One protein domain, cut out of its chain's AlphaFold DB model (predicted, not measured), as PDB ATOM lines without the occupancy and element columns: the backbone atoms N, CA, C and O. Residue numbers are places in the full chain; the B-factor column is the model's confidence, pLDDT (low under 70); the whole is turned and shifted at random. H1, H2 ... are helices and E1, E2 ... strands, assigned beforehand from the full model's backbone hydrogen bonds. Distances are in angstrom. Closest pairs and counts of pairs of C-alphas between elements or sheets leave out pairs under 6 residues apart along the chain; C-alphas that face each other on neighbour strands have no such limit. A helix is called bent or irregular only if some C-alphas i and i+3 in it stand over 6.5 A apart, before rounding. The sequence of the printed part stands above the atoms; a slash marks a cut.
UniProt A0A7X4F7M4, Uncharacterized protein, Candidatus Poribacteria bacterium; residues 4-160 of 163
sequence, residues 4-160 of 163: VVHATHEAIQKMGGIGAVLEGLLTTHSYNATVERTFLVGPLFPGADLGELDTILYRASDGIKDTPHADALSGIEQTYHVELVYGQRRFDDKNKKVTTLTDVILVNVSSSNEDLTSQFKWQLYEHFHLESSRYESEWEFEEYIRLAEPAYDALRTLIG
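AT A GLANCE: This is residues 4 to 160 of the 163 residues of an uncharacterized protein of Candidatus Poribacteria bacterium (UniProt A0A7X4F7M4). A twisted five-stranded sheet has two helical parts, H3 and H5b, side by side over one face, and it curls round H1. The long hairpin E4-E5 runs out at one end of the domain, and H4 lies off the sheet at the other end, against the arm H5a. The printed part has 157 residues, with five named helices and five named strands in the order E1 H1 H2 E2 E3 H3 E4 E5 H4 H5. The sheet order is E1 E2 E5 E4 E3, mixed, and the class is mixed, helices and strands. The whole is compact, with a radius of gyration of the C-alphas of 16.3 A and spans of 49 by 34 by 30 A.

IN THESE COORDINATES: The strands are E1, residues 4 to 7, from C-alpha 4 at (-6.225, 40.339, 7.448); E2, 37 to 43, 20.3 A long; E5, 98 to 108, 31.0 A; E4, 83 to 93, 31.6 A; and E3, 55 to 59. The helices are H1, 17 to 26; H2, 29 to 34; H3, 70 to 80, 15.6 A; and H4, 114 to 128, 20.5 A. H5, 139 to 159, was assigned as one helix by its hydrogen bonds but is bent, with C-alphas 146 and 149 7.0 A apart. Its arms, H5a, 139 to 146, and H5b, 149 to 159, stand at a steep tilt of 51 degrees; C-alpha 159 is at (-3.867, 34.095, -0.942).

HOW THE PARTS SIT: E2 is parallel to E1, with N 6 and O 39 2.8 A apart, and to E5, with N 40 and O 103 2.8 A apart. E4 is antiparallel to E5 in a hairpin, N 91 to O 100 2.8 A, and to E3, N 57 to O 86 2.8 A. E1, H1, H2 and E2 make a strand-helix-strand unit, two parallel neighbour strands joined through helices, with a right-handed crossover. H3 and H5b are on the same face of the sheet, making two layers, at heights of 9.0 A and 8.9 A over the sheet. They touch, Leu 73 and Ala 154 having the closest C-alphas at 6.3 A, and run opposite ways at a shallow tilt of 14 degrees. H1 is on the sheet, the C-alphas of Glu 23 and Phe 91 being closest to E4 at 6.3 A. H2 and H5a only graze the sheet. H4 is not on it and only just touches H5a, with 3 pairs of C-alphas within 8 A, by its residues 117 to 121 alone; the closest are Thr 117 and Arg 146, 6.1 A. In the helices and arms every O i to N i+4 pair is within hydrogen-bond range.

THE WHOLE: The C-alphas farthest apart, Asn 95 and Asp 115, are 49.8 A apart. The printed part has no cut. The link E2 to E3 is long, 11 residues. The mean pLDDT of the printed part is 94.8, and no printed residue is under 70.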
ATOM      1  N   VAL A   4      -5.970  40.648   6.039       96.81
ATOM      2  CA  VAL A   4      -6.225  40.339   7.448       96.81
ATOM      3  C   VAL A   4      -6.974  39.017   7.540       96.81
ATOM      4  O   VAL A   4      -7.900  38.757   6.774       96.81
ATOM      5  N   VAL A   5      -6.566  38.181   8.487       97.25
ATOM      6  CA  VAL A   5      -7.219  36.908   8.788       97.25
ATOM      7  C   VAL A   5      -7.714  36.970  10.225       97.25
ATOM      8  O   VAL A   5      -6.920  37.199  11.135       97.25
ATOM      9  N   HIS A   6      -9.011  36.756  10.428       97.06
ATOM     10  CA  HIS A   6      -9.607  36.592  11.752       97.06
ATOM     11  C   HIS A   6      -9.887  35.107  11.975       97.06
ATOM     12  O   HIS A   6     -10.764  34.540  11.326       97.06
ATOM     13  N   ALA A   7      -9.133  34.480  12.875       95.75
ATOM     14  CA  ALA A   7      -9.341  33.091  13.271       95.75
ATOM     15  C   ALA A   7     -10.263  33.032  14.501       95.75
ATOM     16  O   ALA A   7      -9.950  33.623  15.534       95.75
ATOM     17  N   THR A   8     -11.422  32.382  14.382       94.75
ATOM     18  CA  THR A   8     -12.476  32.387  15.408       94.75
ATOM     19  C   THR A   8     -13.519  31.290  15.185       94.75
ATOM     20  O   THR A   8     -13.880  30.983  14.051       94.75
ATOM     21  N   HIS A   9     -14.084  30.760  16.272       91.25
ATOM     22  CA  HIS A   9     -15.256  29.875  16.246       91.25
ATOM     23  C   HIS A   9     -16.524  30.575  15.727       91.25
ATOM     24  O   HIS A   9     -17.455  29.915  15.282       91.25
ATOM     25  N   GLU A  10     -16.569  31.910  15.723       91.25
ATOM     26  CA  GLU A  10     -17.697  32.683  15.183       91.25
ATOM     27  C   GLU A  10     -17.517  33.064  13.694       91.25
ATOM     28  O   GLU A  10     -18.143  34.008  13.205       91.25
ATOM     29  N   ALA A  11     -16.642  32.364  12.952       90.75
ATOM     30  CA  ALA A  11     -16.334  32.684  11.551       90.75
ATOM     31  C   ALA A  11     -17.571  32.598  10.637       90.75
ATOM     32  O   ALA A  11     -17.787  33.471   9.792       90.75
ATOM     33  N   ILE A  12     -18.405  31.574  10.837       87.75
ATOM     34  CA  ILE A  12     -19.628  31.358  10.055       87.75
ATOM     35  C   ILE A  12     -20.871  31.962  10.704       87.75
ATOM     36  O   ILE A  12     -21.668  32.586  10.015       87.75
ATOM     37  N   GLN A  13     -21.026  31.830  12.021       83.81
ATOM     38  CA  GLN A  13     -22.234  32.240  12.725       83.81
ATOM     39  C   GLN A  13     -21.884  33.072  13.951       83.81
ATOM     40  O   GLN A  13     -20.947  32.774  14.689       83.81
ATOM     41  N   LYS A  14     -22.676  34.123  14.174       84.12
ATOM     42  CA  LYS A  14     -22.599  34.941  15.381       84.12
ATOM     43  C   LYS A  14     -23.282  34.198  16.524       84.12
ATOM     44  O   LYS A  14     -24.500  34.043  16.517       84.12
ATOM     45  N   MET A  15     -22.495  33.766  17.497       84.69
ATOM     46  CA  MET A  15     -22.968  33.106  18.715       84.69
ATOM     47  C   MET A  15     -22.902  34.040  19.925       84.69
ATOM     48  O   MET A  15     -23.676  33.885  20.868       84.69
ATOM     49  N   GLY A  16     -22.017  35.040  19.896       87.38
ATOM     50  CA  GLY A  16     -21.762  35.897  21.041       87.38
ATOM     51  C   GLY A  16     -21.105  37.226  20.682       87.38
ATOM     52  O   GLY A  16     -21.426  37.885  19.687       87.38
ATOM     53  N   GLY A  17     -20.229  37.676  21.580       91.12
ATOM     54  CA  GLY A  17     -19.599  38.990  21.494       91.12
ATOM     55  C   GLY A  17     -18.611  39.117  20.336       91.12
ATOM     56  O   GLY A  17     -18.499  40.201  19.766       91.12
ATOM     57  N   ILE A  18     -17.928  38.035  19.947       91.69
ATOM     58  CA  ILE A  18     -16.907  38.094  18.893       91.69
ATOM     59  C   ILE A  18     -17.576  38.357  17.546       91.69
ATOM     60  O   ILE A  18     -17.141  39.245  16.815       91.69
ATOM     61  N   GLY A  19     -18.686  37.682  17.247       89.94
ATOM     62  CA  GLY A  19     -19.441  37.926  16.024       89.94
ATOM     63  C   GLY A  19     -20.001  39.350  15.956       89.94
ATOM     64  O   GLY A  19     -20.006  39.948  14.884       89.94
ATOM     65  N   ALA A  20     -20.393  39.946  17.091       92.00
ATOM     66  CA  ALA A  20     -20.798  41.356  17.137       92.00
ATOM     67  C   ALA A  20     -19.637  42.312  16.809       92.00
ATOM     68  O   ALA A  20     -19.832  43.310  16.113       92.00
ATOM     69  N   VAL A  21     -18.429  42.005  17.289       94.25
ATOM     70  CA  VAL A  21     -17.222  42.778  16.972       94.25
ATOM     71  C   VAL A  21     -16.867  42.647  15.492       94.25
ATOM     72  O   VAL A  21     -16.615  43.666  14.854       94.25
ATOM     73  N   LEU A  22     -16.892  41.434  14.930       94.50
ATOM     74  CA  LEU A  22     -16.618  41.199  13.508       94.50
ATOM     75  C   LEU A  22     -17.612  41.944  12.616       94.50
ATOM     76  O   LEU A  22     -17.205  42.649  11.700       94.50
ATOM     77  N   GLU A  23     -18.905  41.861  12.927       92.75
ATOM     78  CA  GLU A  23     -19.953  42.588  12.212       92.75
ATOM     79  C   GLU A  23     -19.717  44.107  12.256       92.75
ATOM     80  O   GLU A  23     -19.758  44.776  11.222       92.75
ATOM     81  N   GLY A  24     -19.390  44.662  13.427       93.50
ATOM     82  CA  GLY A  24     -19.068  46.083  13.567       93.50
ATOM     83  C   GLY A  24     -17.805  46.498  12.803       93.50
ATOM     84  O   GLY A  24     -17.786  47.553  12.165       93.50
ATOM     85  N   LEU A  25     -16.760  45.669  12.841       95.12
ATOM     86  CA  LEU A  25     -15.476  45.923  12.189       95.12
ATOM     87  C   LEU A  25     -15.596  45.875  10.658       95.12
ATOM     88  O   LEU A  25     -15.196  46.824   9.987       95.12
ATOM     89  N   LEU A  26     -16.192  44.814  10.110       95.44
ATOM     90  CA  LEU A  26     -16.314  44.576   8.661       95.44
ATOM     91  C   LEU A  26     -17.297  45.531   7.968       95.44
ATOM     92  O   LEU A  26     -17.278  45.690   6.744       95.44
ATOM     93  N   THR A  27     -18.134  46.207   8.754       95.62
ATOM     94  CA  THR A  27     -19.037  47.270   8.292       95.62
ATOM     95  C   THR A  27     -18.474  48.676   8.534       95.62
ATOM     96  O   THR A  27     -19.172  49.677   8.362       95.62
ATOM     97  N   THR A  28     -17.201  48.795   8.924       95.44
ATOM     98  CA  THR A  28     -16.543  50.086   9.158       95.44
ATOM     99  C   THR A  28     -15.768  50.562   7.925       95.44
ATOM    100  O   THR A  28     -14.840  49.907   7.455       95.44
ATOM    101  N   HIS A  29     -16.083  51.770   7.444       93.31
ATOM    102  CA  HIS A  29     -15.452  52.365   6.258       93.31
ATOM    103  C   HIS A  29     -13.924  52.458   6.339       93.31
ATOM    104  O   HIS A  29     -13.249  52.148   5.366       93.31
ATOM    105  N   SER A  30     -13.363  52.888   7.475       94.25
ATOM    106  CA  SER A  30     -11.906  53.030   7.626       94.25
ATOM    107  C   SER A  30     -11.175  51.689   7.563       94.25
ATOM    108  O   SER A  30     -10.082  51.623   7.001       94.25
ATOM    109  N   TYR A  31     -11.788  50.621   8.082       95.00
ATOM    110  CA  TYR A  31     -11.257  49.267   7.964       95.00
ATOM    111  C   TYR A  31     -11.254  48.839   6.492       95.00
ATOM    112  O   TYR A  31     -10.198  48.515   5.956       95.00
ATOM    113  N   ASN A  32     -12.394  48.972   5.807       93.12
ATOM    114  CA  ASN A  32     -12.540  48.589   4.397       93.12
ATOM    115  C   ASN A  32     -11.713  49.457   3.430       93.12
ATOM    116  O   ASN A  32     -11.358  49.006   2.348       93.12
ATOM    117  N   ALA A  33     -11.380  50.694   3.809       93.19
ATOM    118  CA  ALA A  33     -10.483  51.556   3.037       93.19
ATOM    119  C   ALA A  33      -8.999  51.163   3.178       93.19
ATOM    120  O   ALA A  33      -8.185  51.564   2.349       93.19
ATOM    121  N   THR A  34      -8.641  50.414   4.227       94.50
ATOM    122  CA  THR A  34      -7.246  50.069   4.562       94.50
ATOM    123  C   THR A  34      -6.926  48.596   4.302       94.50
ATOM    124  O   THR A  34      -5.798  48.254   3.943       94.50
ATOM    125  N   VAL A  35      -7.897  47.707   4.506       95.44
ATOM    126  CA  VAL A  35      -7.749  46.259   4.351       95.44
ATOM    127  C   VAL A  35      -8.348  45.842   3.017       95.44
ATOM    128  O   VAL A  35      -9.553  45.938   2.815       95.44
ATOM    129  N   GLU A  36      -7.500  45.365   2.106       92.69
ATOM    130  CA  GLU A  36      -7.915  44.997   0.747       92.69
ATOM    131  C   GLU A  36      -8.682  43.672   0.723       92.69
ATOM    132  O   GLU A  36      -9.586  43.491  -0.089       92.69
ATOM    133  N   ARG A  37      -8.317  42.731   1.601       94.75
ATOM    134  CA  ARG A  37      -8.953  41.413   1.676       94.75
ATOM    135  C   ARG A  37      -9.006  40.924   3.114       94.75
ATOM    136  O   ARG A  37      -8.003  40.979   3.825       94.75
ATOM    137  N   THR A  38     -10.166  40.426   3.528       96.81
ATOM    138  CA  THR A  38     -10.347  39.810   4.845       96.81
ATOM    139  C   THR A  38     -10.788  38.361   4.696       96.81
ATOM    140  O   THR A  38     -11.656  38.069   3.876       96.81
ATOM    141  N   PHE A  39     -10.207  37.484   5.512       97.81
ATOM    142  CA  PHE A  39     -10.656  36.109   5.700       97.81
ATOM    143  C   PHE A  39     -11.191  35.921   7.117       97.81
ATOM    144  O   PHE A  39     -10.565  36.372   8.079       97.81
ATOM    145  N   LEU A  40     -12.307  35.212   7.245       97.94
ATOM    146  CA  LEU A  40     -12.739  34.589   8.492       97.94
ATOM    147  C   LEU A  40     -12.400  33.106   8.421       97.94
ATOM    148  O   LEU A  40     -12.697  32.451   7.425       97.94
ATOM    149  N   VAL A  41     -11.763  32.581   9.459       98.06
ATOM    150  CA  VAL A  41     -11.325  31.185   9.490       98.06
ATOM    151  C   VAL A  41     -11.750  30.553  10.797       98.06
ATOM    152  O   VAL A  41     -11.556  31.148  11.853       98.06
ATOM    153  N   GLY A  42     -12.323  29.360  10.740       96.31
ATOM    154  CA  GLY A  42     -12.786  28.686  11.943       96.31
ATOM    155  C   GLY A  42     -13.052  27.200  11.748       96.31
ATOM    156  O   GLY A  42     -12.993  26.697  10.624       96.31
ATOM    157  N   PRO A  43     -13.346  26.487  12.839       95.69
ATOM    158  CA  PRO A  43     -13.842  25.123  12.762       95.69
ATOM    159  C   PRO A  43     -15.230  25.080  12.102       95.69
ATOM    160  O   PRO A  43     -16.058  25.978  12.273       95.69
ATOM    161  N   LEU A  44     -15.491  24.014  11.347       94.56
ATOM    162  CA  LEU A  44     -16.830  23.650  10.897       94.56
ATOM    163  C   LEU A  44     -17.453  22.724  11.941       94.56
ATOM    164  O   LEU A  44     -17.161  21.529  11.978       94.56
ATOM    165  N   PHE A  45     -18.315  23.284  12.787       85.62
ATOM    166  CA  PHE A  45     -19.002  22.509  13.814       85.62
ATOM    167  C   PHE A  45     -20.080  21.591  13.224       85.62
ATOM    168  O   PHE A  45     -20.758  21.971  12.259       85.62
ATOM    169  N   PRO A  46     -20.328  20.417  13.834       81.12
ATOM    170  CA  PRO A  46     -21.493  19.606  13.512       81.12
ATOM    171  C   PRO A  46     -22.786  20.424  13.626       81.12
ATOM    172  O   PRO A  46     -23.086  20.989  14.676       81.12
ATOM    173  N   GLY A  47     -23.559  20.483  12.541       79.88
ATOM    174  CA  GLY A  47     -24.819  21.231  12.497       79.88
ATOM    175  C   GLY A  47     -24.677  22.739  12.272       79.88
ATOM    176  O   GLY A  47     -25.682  23.439  12.374       79.88
ATOM    177  N   ALA A  48     -23.478  23.245  11.953       84.62
ATOM    178  CA  ALA A  48     -23.306  24.631  11.531       84.62
ATOM    179  C   ALA A  48     -24.197  24.956  10.320       84.62
ATOM    180  O   ALA A  48     -24.257  24.196   9.349       84.62
ATOM    181  N   ASP A  49     -24.873  26.104  10.375       87.06
ATOM    182  CA  ASP A  49     -25.744  26.557   9.295       87.06
ATOM    183  C   ASP A  49     -24.927  27.227   8.184       87.06
ATOM    184  O   ASP A  49     -24.634  28.424   8.227       87.06
ATOM    185  N   LEU A  50     -24.565  26.443   7.164       92.12
ATOM    186  CA  LEU A  50     -23.906  26.950   5.955       92.12
ATOM    187  C   LEU A  50     -24.762  27.969   5.182       92.12
ATOM    188  O   LEU A  50     -24.223  28.648   4.312       92.12
ATOM    189  N   GLY A  51     -26.053  28.123   5.503       89.81
ATOM    190  CA  GLY A  51     -26.926  29.160   4.952       89.81
ATOM    191  C   GLY A  51     -26.519  30.592   5.320       89.81
ATOM    192  O   GLY A  51     -26.940  31.531   4.650       89.81
ATOM    193  N   GLU A  52     -25.655  30.775   6.326       88.94
ATOM    194  CA  GLU A  52     -25.026  32.071   6.626       88.94
ATOM    195  C   GLU A  52     -23.994  32.496   5.562       88.94
ATOM    196  O   GLU A  52     -23.604  33.667   5.504       88.94
ATOM    197  N   LEU A  53     -23.536  31.567   4.714       94.88
ATOM    198  CA  LEU A  53     -22.710  31.887   3.556       94.88
ATOM    199  C   LEU A  53     -23.604  32.335   2.394       94.88
ATOM    200  O   LEU A  53     -24.528  31.641   1.984       94.88
ATOM    201  N   ASP A  54     -23.273  33.485   1.815       94.69
ATOM    202  CA  ASP A  54     -23.947  34.019   0.628       94.69
ATOM    203  C   ASP A  54     -23.600  33.192  -0.620       94.69
ATOM    204  O   ASP A  54     -24.384  33.094  -1.561       94.69
ATOM    205  N   THR A  55     -22.409  32.585  -0.647       96.75
ATOM    206  CA  THR A  55     -21.966  31.681  -1.716       96.75
ATOM    207  C   THR A  55     -20.960  30.670  -1.175       96.75
ATOM    208  O   THR A  55     -20.051  31.036  -0.430       96.75
ATOM    209  N   ILE A  56     -21.082  29.407  -1.589       97.81
ATOM    210  CA  ILE A  56     -20.075  28.362  -1.367       97.81
ATOM    211  C   ILE A  56     -19.297  28.188  -2.672       97.81
ATOM    212  O   ILE A  56     -19.892  27.941  -3.714       97.81
ATOM    213  N   LEU A  57     -17.975  28.337  -2.612       98.06
ATOM    214  CA  LEU A  57     -17.068  28.254  -3.762       98.06
ATOM    215  C   LEU A  57     -16.324  26.915  -3.810       98.06
ATOM    216  O   LEU A  57     -15.898  26.472  -4.872       98.06
ATOM    217  N   TYR A  58     -16.155  26.259  -2.665       98.56
ATOM    218  CA  TYR A  58     -15.560  24.933  -2.571       98.56
ATOM    219  C   TYR A  58     -16.208  24.138  -1.449       98.56
ATOM    220  O   TYR A  58     -16.270  24.613  -0.313       98.56
ATOM    221  N   ARG A  59     -16.633  22.920  -1.779       97.50
ATOM    222  CA  ARG A  59     -17.011  21.871  -0.836       97.50
ATOM    223  C   ARG A  59     -17.018  20.532  -1.567       97.50
ATOM    224  O   ARG A  59     -17.923  20.255  -2.358       97.50
ATOM    225  N   ALA A  60     -16.012  19.700  -1.315       95.94
ATOM    226  CA  ALA A  60     -15.831  18.455  -2.058       95.94
ATOM    227  C   ALA A  60     -16.972  17.447  -1.844       95.94
ATOM    228  O   ALA A  60     -17.376  16.796  -2.809       95.94
ATOM    229  N   SER A  61     -17.522  17.356  -0.625       93.31
ATOM    230  CA  SER A  61     -18.633  16.446  -0.286       93.31
ATOM    231  C   SER A  61     -19.881  16.675  -1.142       93.31
ATOM    232  O   SER A  61     -20.603  15.729  -1.449       93.31
ATOM    233  N   ASP A  62     -20.093  17.923  -1.558       94.88
ATOM    234  CA  ASP A  62     -21.259  18.368  -2.325       94.88
ATOM    235  C   ASP A  62     -20.926  18.526  -3.820       94.88
ATOM    236  O   ASP A  62     -21.770  18.933  -4.615       94.88
ATOM    237  N   GLY A  63     -19.684  18.223  -4.221       96.94
ATOM    238  CA  GLY A  63     -19.201  18.369  -5.595       96.94
ATOM    239  C   GLY A  63     -18.933  19.813  -6.039       96.94
ATOM    240  O   GLY A  63     -18.693  20.039  -7.225       96.94
ATOM    241  N   ILE A  64     -18.944  20.784  -5.120       97.94
ATOM    242  CA  ILE A  64     -18.754  22.209  -5.424       97.94
ATOM    243  C   ILE A  64     -17.258  22.509  -5.559       97.94
ATOM    244  O   ILE A  64     -16.487  22.310  -4.617       97.94
ATOM    245  N   LYS A  65     -16.840  23.002  -6.730       97.44
ATOM    246  CA  LYS A  65     -15.436  23.291  -7.083       97.44
ATOM    247  C   LYS A  65     -15.290  24.597  -7.876       97.44
ATOM    248  O   LYS A  65     -14.432  24.712  -8.748       97.44
ATOM    249  N   ASP A  66     -16.109  25.591  -7.559       97.00
ATOM    250  CA  ASP A  66     -16.201  26.886  -8.246       97.00
ATOM    251  C   ASP A  66     -15.083  27.863  -7.830       97.00
ATOM    252  O   ASP A  66     -15.289  29.053  -7.597       97.00
ATOM    253  N   THR A  67     -13.856  27.355  -7.735       95.44
ATOM    254  CA  THR A  67     -12.648  28.127  -7.439       95.44
ATOM    255  C   THR A  67     -11.462  27.551  -8.212       95.44
ATOM    256  O   THR A  67     -11.318  26.329  -8.295       95.44
ATOM    257  N   PRO A  68     -10.544  28.388  -8.734       95.88
ATOM    258  CA  PRO A  68      -9.326  27.901  -9.386       95.88
ATOM    259  C   PRO A  68      -8.401  27.121  -8.435       95.88
ATOM    260  O   PRO A  68      -7.453  26.484  -8.885       95.88
ATOM    261  N   HIS A  69      -8.659  27.170  -7.127       96.75
ATOM    262  CA  HIS A  69      -7.882  26.485  -6.098       96.75
ATOM    263  C   HIS A  69      -8.442  25.109  -5.711       96.75
ATOM    264  O   HIS A  69      -7.911  24.493  -4.792       96.75
ATOM    265  N   ALA A  70      -9.492  24.617  -6.379       97.44
ATOM    266  CA  ALA A  70     -10.218  23.421  -5.950       97.44
ATOM    267  C   ALA A  70      -9.324  22.177  -5.809       97.44
ATOM    268  O   ALA A  70      -9.417  21.468  -4.810       97.44
ATOM    269  N   ASP A  71      -8.420  21.931  -6.759       97.25
ATOM    270  CA  ASP A  71      -7.519  20.772  -6.689       97.25
ATOM    271  C   ASP A  71      -6.520  20.886  -5.528       97.25
ATOM    272  O   ASP A  71      -6.239  19.902  -4.847       97.25
ATOM    273  N   ALA A  72      -6.023  22.096  -5.256       97.88
ATOM    274  CA  ALA A  72      -5.113  22.344  -4.141       97.88
ATOM    275  C   ALA A  72      -5.822  22.189  -2.786       97.88
ATOM    276  O   ALA A  72      -5.280  21.554  -1.886       97.88
ATOM    277  N   LEU A  73      -7.053  22.701  -2.657       98.38
ATOM    278  CA  LEU A  73      -7.879  22.508  -1.461       98.38
ATOM    279  C   LEU A  73      -8.193  21.022  -1.235       98.38
ATOM    280  O   LEU A  73      -8.076  20.542  -0.112       98.38
ATOM    281  N   SER A  74      -8.479  20.268  -2.300       98.12
ATOM    282  CA  SER A  74      -8.699  18.822  -2.199       98.12
ATOM    283  C   SER A  74      -7.443  18.069  -1.757       98.12
ATOM    284  O   SER A  74      -7.530  17.130  -0.968       98.12
ATOM    285  N   GLY A  75      -6.260  18.502  -2.203       98.31
ATOM    286  CA  GLY A  75      -4.989  17.966  -1.716       98.31
ATOM    287  C   GLY A  75      -4.771  18.204  -0.216       98.31
ATOM    288  O   GLY A  75      -4.253  17.323   0.473       98.31
ATOM    289  N   ILE A  76      -5.209  19.353   0.310       98.44
ATOM    290  CA  ILE A  76      -5.154  19.662   1.750       98.44
ATOM    291  C   ILE A  76      -6.102  18.739   2.526       98.44
ATOM    292  O   ILE A  76      -5.671  18.115   3.493       98.44
ATOM    293  N   GLU A  77      -7.353  18.577   2.077       98.38
ATOM    294  CA  GLU A  77      -8.312  17.639   2.688       98.38
ATOM    295  C   GLU A  77      -7.744  16.216   2.775       98.38
ATOM    296  O   GLU A  77      -7.809  15.579   3.824       98.38
ATOM    297  N   GLN A  78      -7.117  15.738   1.695       98.19
ATOM    298  CA  GLN A  78      -6.488  14.415   1.646       98.19
ATOM    299  C   GLN A  78      -5.267  14.297   2.561       98.19
ATOM    300  O   GLN A  78      -5.050  13.241   3.142       98.19
ATOM    301  N   THR A  79      -4.467  15.354   2.693       98.44
ATOM    302  CA  THR A  79      -3.254  15.340   3.526       98.44
ATOM    303  C   THR A  79      -3.606  15.294   5.011       98.44
ATOM    304  O   THR A  79      -3.071  14.476   5.763       98.44
ATOM    305  N   TYR A  80      -4.535  16.155   5.430       98.44
ATOM    306  CA  TYR A  80      -4.892  16.336   6.837       98.44
ATOM    307  C   TYR A  80      -6.111  15.513   7.278       98.44
ATOM    308  O   TYR A  80      -6.448  15.541   8.457       98.44
ATOM    309  N   HIS A  81      -6.759  14.776   6.369       98.19
ATOM    310  CA  HIS A  81      -8.004  14.029   6.604       98.19
ATOM    311  C   HIS A  81      -9.138  14.899   7.186       98.19
ATOM    312  O   HIS A  81      -9.838  14.510   8.123       98.19
ATOM    313  N   VAL A  82      -9.315  16.093   6.622       97.56
ATOM    314  CA  VAL A  82     -10.343  17.072   7.022       97.56
ATOM    315  C   VAL A  82     -11.303  17.357   5.869       97.56
ATOM    316  O   VAL A  82     -10.980  17.082   4.717       97.56
ATOM    317  N   GLU A  83     -12.458  17.949   6.169       97.31
ATOM    318  CA  GLU A  83     -13.330  18.576   5.160       97.31
ATOM    319  C   GLU A  83     -13.146  20.099   5.212       97.31
ATOM    320  O   GLU A  83     -13.130  20.701   6.288       97.31
ATOM    321  N   LEU A  84     -13.009  20.719   4.042       98.00
ATOM    322  CA  LEU A  84     -12.894  22.159   3.858       98.00
ATOM    323  C   LEU A  84     -14.156  22.715   3.201       98.00
ATOM    324  O   LEU A  84     -14.626  22.225   2.173       98.00
ATOM    325  N   VAL A  85     -14.633  23.832   3.740       98.19
ATOM    326  CA  VAL A  85     -15.621  24.690   3.088       98.19
ATOM    327  C   VAL A  85     -14.982  26.048   2.858       98.19
ATOM    328  O   VAL A  85     -14.530  26.694   3.801       98.19
ATOM    329  N   TYR A  86     -14.952  26.493   1.605       98.31
ATOM    330  CA  TYR A  86     -14.573  27.861   1.262       98.31
ATOM    331  C   TYR A  86     -15.742  28.559   0.577       98.31
ATOM    332  O   TYR A  86     -16.342  28.035  -0.361       98.31
ATOM    333  N   GLY A  87     -16.070  29.751   1.057       97.50
ATOM    334  CA  GLY A  87     -17.181  30.541   0.558       97.50
ATOM    335  C   GLY A  87     -17.046  32.009   0.921       97.50
ATOM    336  O   GLY A  87     -15.983  32.476   1.332       97.50
ATOM    337  N   GLN A  88     -18.139  32.744   0.762       97.19
ATOM    338  CA  GLN A  88     -18.209  34.165   1.061       97.19
ATOM    339  C   GLN A  88     -19.418  34.465   1.936       97.19
ATOM    340  O   GLN A  88     -20.516  33.967   1.693       97.19
ATOM    341  N   ARG A  89     -19.216  35.308   2.947       95.19
ATOM    342  CA  ARG A  89     -20.256  35.796   3.852       95.19
ATOM    343  C   ARG A  89     -20.453  37.291   3.665       95.19
ATOM    344  O   ARG A  89     -19.482  38.047   3.584       95.19
ATOM    345  N   ARG A  90     -21.712  37.722   3.610       94.44
ATOM    346  CA  ARG A  90     -22.078  39.134   3.476       94.44
ATOM    347  C   ARG A  90     -22.309  39.761   4.849       94.44
ATOM    348  O   ARG A  90     -23.082  39.242   5.644       94.44
ATOM    349  N   PHE A  91     -21.692  40.913   5.081       93.12
ATOM    350  CA  PHE A  91     -21.934  41.776   6.234       93.12
ATOM    351  C   PHE A  91     -22.589  43.071   5.759       93.12
ATOM    352  O   PHE A  91     -22.099  43.694   4.816       93.12
ATOM    353  N   ASP A  92     -23.691  43.468   6.392       92.00
ATOM    354  CA  ASP A  92     -24.474  44.653   6.027       92.00
ATOM    355  C   ASP A  92     -24.742  45.513   7.268       92.00
ATOM    356  O   ASP A  92     -25.268  45.028   8.268       92.00
ATOM    357  N   ASP A  93     -24.402  46.799   7.190       90.19
ATOM    358  CA  ASP A  93     -24.880  47.815   8.123       90.19
ATOM    359  C   ASP A  93     -25.629  48.905   7.347       90.19
ATOM    360  O   ASP A  93     -25.035  49.835   6.788       90.19
ATOM    361  N   LYS A  94     -26.963  48.813   7.356       83.19
ATOM    362  CA  LYS A  94     -27.865  49.762   6.685       83.19
ATOM    363  C   LYS A  94     -27.735  51.192   7.202       83.19
ATOM    364  O   LYS A  94     -27.950  52.132   6.435       83.19
ATOM    365  N   ASN A  95     -27.388  51.374   8.476       87.50
ATOM    366  CA  ASN A  95     -27.229  52.706   9.059       87.50
ATOM    367  C   ASN A  95     -25.956  53.367   8.527       87.50
ATOM    368  O   ASN A  95     -25.965  54.553   8.196       87.50
ATOM    369  N   LYS A  96     -24.877  52.587   8.395       85.44
ATOM    370  CA  LYS A  96     -23.612  53.043   7.809       85.44
ATOM    371  C   LYS A  96     -23.603  52.988   6.278       85.44
ATOM    372  O   LYS A  96     -22.720  53.590   5.683       85.44
ATOM    373  N   LYS A  97     -24.577  52.325   5.644       89.44
ATOM    374  CA  LYS A  97     -24.630  52.056   4.195       89.44
ATOM    375  C   LYS A  97     -23.388  51.312   3.691       89.44
ATOM    376  O   LYS A  97     -22.874  51.613   2.616       89.44
ATOM    377  N   VAL A  98     -22.909  50.357   4.485       90.75
ATOM    378  CA  VAL A  98     -21.758  49.518   4.141       90.75
ATOM    379  C   VAL A  98     -22.231  48.092   3.940       90.75
ATOM    380  O   VAL A  98     -22.873  47.523   4.819       90.75
ATOM    381  N   THR A  99     -21.859  47.513   2.803       92.12
ATOM    382  CA  THR A  99     -22.023  46.089   2.521       92.12
ATOM    383  C   THR A  99     -20.672  45.527   2.104       92.12
ATOM    384  O   THR A  99     -20.031  46.070   1.203       92.12
ATOM    385  N   THR A 100     -20.256  44.435   2.738       93.88
ATOM    386  CA  THR A 100     -18.952  43.806   2.510       93.88
ATOM    387  C   THR A 100     -19.131  42.308   2.314       93.88
ATOM    388  O   THR A 100     -19.805  41.656   3.109       93.88
ATOM    389  N   LEU A 101     -18.507  41.748   1.278       95.06
ATOM    390  CA  LEU A 101     -18.355  40.302   1.108       95.06
ATOM    391  C   LEU A 101     -16.988  39.889   1.647       95.06
ATOM    392  O   LEU A 101     -15.972  40.464   1.266       95.06
ATOM    393  N   THR A 102     -16.975  38.924   2.560       96.12
ATOM    394  CA  THR A 102     -15.766  38.457   3.247       96.12
ATOM    395  C   THR A 102     -15.559  36.980   2.962       96.12
ATOM    396  O   THR A 102     -16.508  36.203   3.045       96.12
ATOM    397  N   ASP A 103     -14.328  36.595   2.631       97.69
ATOM    398  CA  ASP A 103     -13.963  35.196   2.419       97.69
ATOM    399  C   ASP A 103     -14.067  34.421   3.743       97.69
ATOM    400  O   ASP A 103     -13.619  34.904   4.783       97.69
ATOM    401  N   VAL A 104     -14.636  33.218   3.711       98.06
ATOM    402  CA  VAL A 104     -14.770  32.341   4.879       98.06
ATOM    403  C   VAL A 104     -14.186  30.973   4.562       98.06
ATOM    404  O   VAL A 104     -14.531  30.380   3.542       98.06
ATOM    405  N   ILE A 105     -13.316  30.475   5.440       98.31
ATOM    406  CA  ILE A 105     -12.762  29.120   5.391       98.31
ATOM    407  C   ILE A 105     -13.197  28.395   6.657       98.31
ATOM    408  O   ILE A 105     -12.925  28.857   7.766       98.31
ATOM    409  N   LEU A 106     -13.848  27.252   6.492       98.19
ATOM    410  CA  LEU A 106     -14.242  26.388   7.595       98.19
ATOM    411  C   LEU A 106     -13.587  25.029   7.427       98.19
ATOM    412  O   LEU A 106     -13.503  24.519   6.308       98.19
ATOM    413  N   VAL A 107     -13.135  24.453   8.534       98.12
ATOM    414  CA  VAL A 107     -12.463  23.151   8.536       98.12
ATOM    415  C   VAL A 107     -13.157  22.226   9.520       98.12
ATOM    416  O   VAL A 107     -13.211  22.504  10.716       98.12
ATOM    417  N   ASN A 108     -13.681  21.113   9.029       96.88
ATOM    418  CA  ASN A 108     -14.200  20.047   9.872       96.88
ATOM    419  C   ASN A 108     -13.047  19.106  10.237       96.88
ATOM    420  O   ASN A 108     -12.513  18.395   9.386       96.88
ATOM    421  N   VAL A 109     -12.683  19.115  11.518       96.00
ATOM    422  CA  VAL A 109     -11.538  18.379  12.080       96.00
ATOM    423  C   VAL A 109     -11.942  17.088  12.800       96.00
ATOM    424  O   VAL A 109     -11.157  16.508  13.545       96.00
ATOM    425  N   SER A 110     -13.170  16.608  12.587       92.94
ATOM    426  CA  SER A 110     -13.679  15.399  13.257       92.94
ATOM    427  C   SER A 110     -12.944  14.102  12.879       92.94
ATOM    428  O   SER A 110     -13.038  13.127  13.622       92.94
ATOM    429  N   SER A 111     -12.205  14.076  11.763       89.25
ATOM    430  CA  SER A 111     -11.501  12.889  11.244       89.25
ATOM    431  C   SER A 111     -10.003  13.094  10.962       89.25
ATOM    432  O   SER A 111      -9.437  12.356  10.158       89.25
ATOM    433  N   SER A 112      -9.365  14.089  11.590       94.75
ATOM    434  CA  SER A 112      -8.004  14.536  11.251       94.75
ATOM    435  C   SER A 112      -6.918  13.450  11.262       94.75
ATOM    436  O   SER A 112      -6.988  12.445  11.965       94.75
ATOM    437  N   ASN A 113      -5.853  13.700  10.501       97.75
ATOM    438  CA  ASN A 113      -4.653  12.874  10.450       97.75
ATOM    439  C   ASN A 113      -3.885  12.949  11.785       97.75
ATOM    440  O   ASN A 113      -3.230  13.951  12.088       97.75
ATOM    441  N   GLU A 114      -3.973  11.883  12.584       96.75
ATOM    442  CA  GLU A 114      -3.374  11.812  13.925       96.75
ATOM    443  C   GLU A 114      -1.844  11.881  13.915       96.75
ATOM    444  O   GLU A 114      -1.257  12.453  14.836       96.75
ATOM    445  N   ASP A 115      -1.187  11.349  12.880       97.81
ATOM    446  CA  ASP A 115       0.276  11.355  12.788       97.81
ATOM    447  C   ASP A 115       0.793  12.786  12.588       97.81
ATOM    448  O   ASP A 115       1.691  13.232  13.307       97.81
ATOM    449  N   LEU A 116       0.177  13.534  11.664       97.88
ATOM    450  CA  LEU A 116       0.497  14.950  11.445       97.88
ATOM    451  C   LEU A 116       0.134  15.798  12.667       97.88
ATOM    452  O   LEU A 116       0.950  16.590  13.131       97.88
ATOM    453  N   THR A 117      -1.038  15.560  13.262       97.31
ATOM    454  CA  THR A 117      -1.468  16.266  14.480       97.31
ATOM    455  C   THR A 117      -0.471  16.056  15.626       97.31
ATOM    456  O   THR A 117      -0.087  17.006  16.310       97.31
ATOM    457  N   SER A 118       0.001  14.824  15.824       97.25
ATOM    458  CA  SER A 118       0.997  14.488  16.848       97.25
ATOM    459  C   SER A 118       2.351  15.136  16.561       97.25
ATOM    460  O   SER A 118       2.999  15.657  17.473       97.25
ATOM    461  N   GLN A 119       2.771  15.157  15.293       98.00
ATOM    462  CA  GLN A 119       3.984  15.849  14.869       98.00
ATOM    463  C   GLN A 119       3.899  17.355  15.148       98.00
ATOM    464  O   GLN A 119       4.849  17.928  15.685       98.00
ATOM    465  N   PHE A 120       2.772  17.990  14.837       97.88
ATOM    466  CA  PHE A 120       2.556  19.408  15.103       97.88
ATOM    467  C   PHE A 120       2.577  19.715  16.606       97.88
ATOM    468  O   PHE A 120       3.287  20.620  17.049       97.88
ATOM    469  N   LYS A 121       1.901  18.904  17.431       97.94
ATOM    470  CA  LYS A 121       1.970  19.009  18.901       97.94
ATOM    471  C   LYS A 121       3.408  18.920  19.415       97.94
ATOM    472  O   LYS A 121       3.802  19.711  20.271       97.94
ATOM    473  N   TRP A 122       4.206  18.001  18.873       98.00
ATOM    474  CA  TRP A 122       5.623  17.890  19.219       98.00
ATOM    475  C   TRP A 122       6.408  19.156  18.857       98.00
ATOM    476  O   TRP A 122       7.178  19.662  19.672       98.00
ATOM    477  N   GLN A 123       6.175  19.728  17.674       98.00
ATOM    478  CA  GLN A 123       6.811  20.985  17.272       98.00
ATOM    479  C   GLN A 123       6.441  22.145  18.206       98.00
ATOM    480  O   GLN A 123       7.313  22.946  18.549       98.00
ATOM    481  N   LEU A 124       5.184  22.230  18.651       97.88
ATOM    482  CA  LEU A 124       4.747  23.244  19.616       97.88
ATOM    483  C   LEU A 124       5.433  23.078  20.976       97.88
ATOM    484  O   LEU A 124       5.810  24.073  21.599       97.88
ATOM    485  N   TYR A 125       5.644  21.841  21.423       98.06
ATOM    486  CA  TYR A 125       6.406  21.567  22.637       98.06
ATOM    487  C   TYR A 125       7.879  21.981  22.499       98.06
ATOM    488  O   TYR A 125       8.401  22.688  23.357       98.06
ATOM    489  N   GLU A 126       8.538  21.605  21.406       98.44
ATOM    490  CA  GLU A 126       9.957  21.917  21.185       98.44
ATOM    491  C   GLU A 126      10.230  23.430  21.132       98.44
ATOM    492  O   GLU A 126      11.247  23.896  21.642       98.44
ATOM    493  N   HIS A 127       9.323  24.211  20.535       98.00
ATOM    494  CA  HIS A 127       9.536  25.648  20.322       98.00
ATOM    495  C   HIS A 127       8.955  26.533  21.425       98.00
ATOM    496  O   HIS A 127       9.508  27.593  21.719       98.00
ATOM    497  N   PHE A 128       7.825  26.130  22.009       97.88
ATOM    498  CA  PHE A 128       7.059  26.960  22.943       97.88
ATOM    499  C   PHE A 128       6.823  26.288  24.294       97.88
ATOM    500  O   PHE A 128       6.217  26.902  25.173       97.88
ATOM    501  N   HIS A 129       7.280  25.045  24.470       97.38
ATOM    502  CA  HIS A 129       7.033  24.230  25.660       97.38
ATOM    503  C   HIS A 129       5.539  24.059  25.967       97.38
ATOM    504  O   HIS A 129       5.128  23.956  27.124       97.38
ATOM    505  N   LEU A 130       4.712  24.013  24.915       96.81
ATOM    506  CA  LEU A 130       3.302  23.674  25.037       96.81
ATOM    507  C   LEU A 130       3.148  22.158  25.221       96.81
ATOM    508  O   LEU A 130       3.246  21.384  24.274       96.81
ATOM    509  N   GLU A 131       2.897  21.736  26.454       95.94
ATOM    510  CA  GLU A 131       2.629  20.337  26.800       95.94
ATOM    511  C   GLU A 131       1.182  19.947  26.461       95.94
ATOM    512  O   GLU A 131       0.306  19.946  27.330       95.94
ATOM    513  N   SER A 132       0.925  19.608  25.194       95.81
ATOM    514  CA  SER A 132      -0.417  19.248  24.705       95.81
ATOM    515  C   SER A 132      -1.077  18.125  25.507       95.81
ATOM    516  O   SER A 132      -2.270  18.204  25.770       95.81
ATOM    517  N   SER A 133      -0.307  17.151  26.009       94.25
ATOM    518  CA  SER A 133      -0.803  16.019  26.814       94.25
ATOM    519  C   SER A 133      -1.583  16.422  28.072       94.25
ATOM    520  O   SER A 133      -2.291  15.604  28.652       94.25
ATOM    521  N   ARG A 134      -1.453  17.673  28.530       95.88
ATOM    522  CA  ARG A 134      -2.226  18.215  29.658       95.88
ATOM    523  C   ARG A 134      -3.659  18.600  29.288       95.88
ATOM    524  O   ARG A 134      -4.467  18.781  30.193       95.88
ATOM    525  N   TYR A 135      -3.940  18.763  27.998       95.50
ATOM    526  CA  TYR A 135      -5.179  19.333  27.468       95.50
ATOM    527  C   TYR A 135      -5.843  18.444  26.412       95.50
ATOM    528  O   TYR A 135      -6.907  18.792  25.925       95.50
ATOM    529  N   GLU A 136      -5.266  17.288  26.071       92.00
ATOM    530  CA  GLU A 136      -5.808  16.365  25.056       92.00
ATOM    531  C   GLU A 136      -7.213  15.834  25.376       92.00
ATOM    532  O   GLU A 136      -7.916  15.371  24.481       92.00
ATOM    533  N   SER A 137      -7.643  15.902  26.638       94.12
ATOM    534  CA  SER A 137      -9.022  15.591  27.031       94.12
ATOM    535  C   SER A 137     -10.018  16.708  26.710       94.12
ATOM    536  O   SER A 137     -11.221  16.458  26.698       94.12
ATOM    537  N   GLU A 138      -9.540  17.931  26.479       96.31
ATOM    538  CA  GLU A 138     -10.362  19.104  26.198       96.31
ATOM    539  C   GLU A 138     -10.564  19.242  24.689       96.31
ATOM    540  O   GLU A 138      -9.643  19.587  23.946       96.31
ATOM    541  N   TRP A 139     -11.792  19.001  24.223       93.12
ATOM    542  CA  TRP A 139     -12.094  19.051  22.790       93.12
ATOM    543  C   TRP A 139     -11.783  20.414  22.168       93.12
ATOM    544  O   TRP A 139     -11.232  20.463  21.078       93.12
ATOM    545  N   GLU A 140     -12.073  21.520  22.859       91.12
ATOM    546  CA  GLU A 140     -11.782  22.863  22.338       91.12
ATOM    547  C   GLU A 140     -10.283  23.061  22.079       91.12
ATOM    548  O   GLU A 140      -9.898  23.699  21.104       91.12
ATOM    549  N   PHE A 141      -9.415  22.484  22.915       95.56
ATOM    550  CA  PHE A 141      -7.979  22.520  22.665       95.56
ATOM    551  C   PHE A 141      -7.623  21.694  21.424       95.56
ATOM    552  O   PHE A 141      -6.973  22.202  20.509       95.56
ATOM    553  N   GLU A 142      -8.085  20.442  21.367       95.75
ATOM    554  CA  GLU A 142      -7.822  19.544  20.238       95.75
ATOM    555  C   GLU A 142      -8.327  20.110  18.911       95.75
ATOM    556  O   GLU A 142      -7.630  20.028  17.901       95.75
ATOM    557  N   GLU A 143      -9.507  20.723  18.909       95.19
ATOM    558  CA  GLU A 143     -10.136  21.290  17.724       95.19
ATOM    559  C   GLU A 143      -9.259  22.374  17.091       95.19
ATOM    560  O   GLU A 143      -8.997  22.331  15.888       95.19
ATOM    561  N   TYR A 144      -8.724  23.303  17.889       95.50
ATOM    562  CA  TYR A 144      -7.848  24.357  17.371       95.50
ATOM    563  C   TYR A 144      -6.450  23.856  17.005       95.50
ATOM    564  O   TYR A 144      -5.857  24.368  16.053       95.50
ATOM    565  N   ILE A 145      -5.927  22.846  17.707       97.12
ATOM    566  CA  ILE A 145      -4.666  22.197  17.323       97.12
ATOM    567  C   ILE A 145      -4.810  21.529  15.952       97.12
ATOM    568  O   ILE A 145      -3.969  21.735  15.080       97.12
ATOM    569  N   ARG A 146      -5.902  20.791  15.735       97.50
ATOM    570  CA  ARG A 146      -6.197  20.096  14.472       97.50
ATOM    571  C   ARG A 146      -6.559  21.055  13.339       97.50
ATOM    572  O   ARG A 146      -6.310  20.752  12.176       97.50
ATOM    573  N   LEU A 147      -7.132  22.211  13.667       97.62
ATOM    574  CA  LEU A 147      -7.481  23.264  12.712       97.62
ATOM    575  C   LEU A 147      -6.244  23.970  12.144       97.62
ATOM    576  O   LEU A 147      -6.265  24.382  10.986       97.62
ATOM    577  N   ALA A 148      -5.198  24.152  12.956       97.31
ATOM    578  CA  ALA A 148      -4.129  25.113  12.696       97.31
ATOM    579  C   ALA A 148      -3.437  24.931  11.334       97.31
ATOM    580  O   ALA A 148      -3.414  25.864  10.527       97.31
ATOM    581  N   GLU A 149      -2.892  23.745  11.065       97.88
ATOM    582  CA  GLU A 149      -2.165  23.457   9.825       97.88
ATOM    583  C   GLU A 149      -3.060  23.455   8.569       97.88
ATOM    584  O   GLU A 149      -2.750  24.210   7.638       97.88
ATOM    585  N   PRO A 150      -4.198  22.726   8.512       98.25
ATOM    586  CA  PRO A 150      -5.049  22.737   7.320       98.25
ATOM    587  C   PRO A 150      -5.629  24.125   7.024       98.25
ATOM    588  O   PRO A 150      -5.699  24.529   5.861       98.25
ATOM    589  N   ALA A 151      -6.002  24.891   8.053       97.94
ATOM    590  CA  ALA A 151      -6.465  26.265   7.883       97.94
ATOM    591  C   ALA A 151      -5.365  27.174   7.317       97.94
ATOM    592  O   ALA A 151      -5.617  27.983   6.419       97.94
ATOM    593  N   TYR A 152      -4.137  27.041   7.824       97.69
ATOM    594  CA  TYR A 152      -2.995  27.819   7.359       97.69
ATOM    595  C   TYR A 152      -2.636  27.504   5.902       97.69
ATOM    596  O   TYR A 152      -2.440  28.427   5.103       97.69
ATOM    597  N   ASP A 153      -2.620  26.232   5.512       98.19
ATOM    598  CA  ASP A 153      -2.340  25.833   4.132       98.19
ATOM    599  C   ASP A 153      -3.459  26.243   3.164       98.19
ATOM    600  O   ASP A 153      -3.178  26.704   2.047       98.19
ATOM    601  N   ALA A 154      -4.723  26.177   3.597       98.19
ATOM    602  CA  ALA A 154      -5.853  26.675   2.817       98.19
ATOM    603  C   ALA A 154      -5.734  28.189   2.584       98.19
ATOM    604  O   ALA A 154      -5.850  28.659   1.448       98.19
ATOM    605  N   LEU A 155      -5.406  28.958   3.629       97.19
ATOM    606  CA  LEU A 155      -5.138  30.393   3.523       97.19
ATOM    607  C   LEU A 155      -3.994  30.690   2.552       97.19
ATOM    608  O   LEU A 155      -4.142  31.536   1.671       97.19
ATOM    609  N   ARG A 156      -2.857  29.994   2.672       96.19
ATOM    610  CA  ARG A 156      -1.709  30.185   1.767       96.19
ATOM    611  C   ARG A 156      -2.083  29.938   0.312       96.19
ATOM    612  O   ARG A 156      -1.694  30.724  -0.557       96.19
ATOM    613  N   THR A 157      -2.864  28.889   0.073       96.31
ATOM    614  CA  THR A 157      -3.371  28.515  -1.248       96.31
ATOM    615  C   THR A 157      -4.265  29.610  -1.827       96.31
ATOM    616  O   THR A 157      -4.030  30.063  -2.946       96.31
ATOM    617  N   LEU A 158      -5.240  30.092  -1.049       95.69
ATOM    618  CA  LEU A 158      -6.228  31.091  -1.475       95.69
ATOM    619  C   LEU A 158      -5.663  32.516  -1.588       95.69
ATOM    620  O   LEU A 158      -6.188  33.343  -2.339       95.69
ATOM    621  N   ILE A 159      -4.602  32.826  -0.842       93.31
ATOM    622  CA  ILE A 159      -3.867  34.095  -0.942       93.31
ATOM    623  C   ILE A 159      -2.918  34.091  -2.153       93.31
ATOM    624  O   ILE A 159      -2.587  35.154  -2.675       93.31
ATOM    625  N   GLY A 160      -2.500  32.916  -2.636       78.62
ATOM    626  CA  GLY A 160      -1.694  32.786  -3.850       78.62
ATOM    627  C   GLY A 160      -0.189  32.991  -3.652       78.62
ATOM    628  O   GLY A 160       0.518  33.300  -4.614       78.62
TER     629      GLY A 160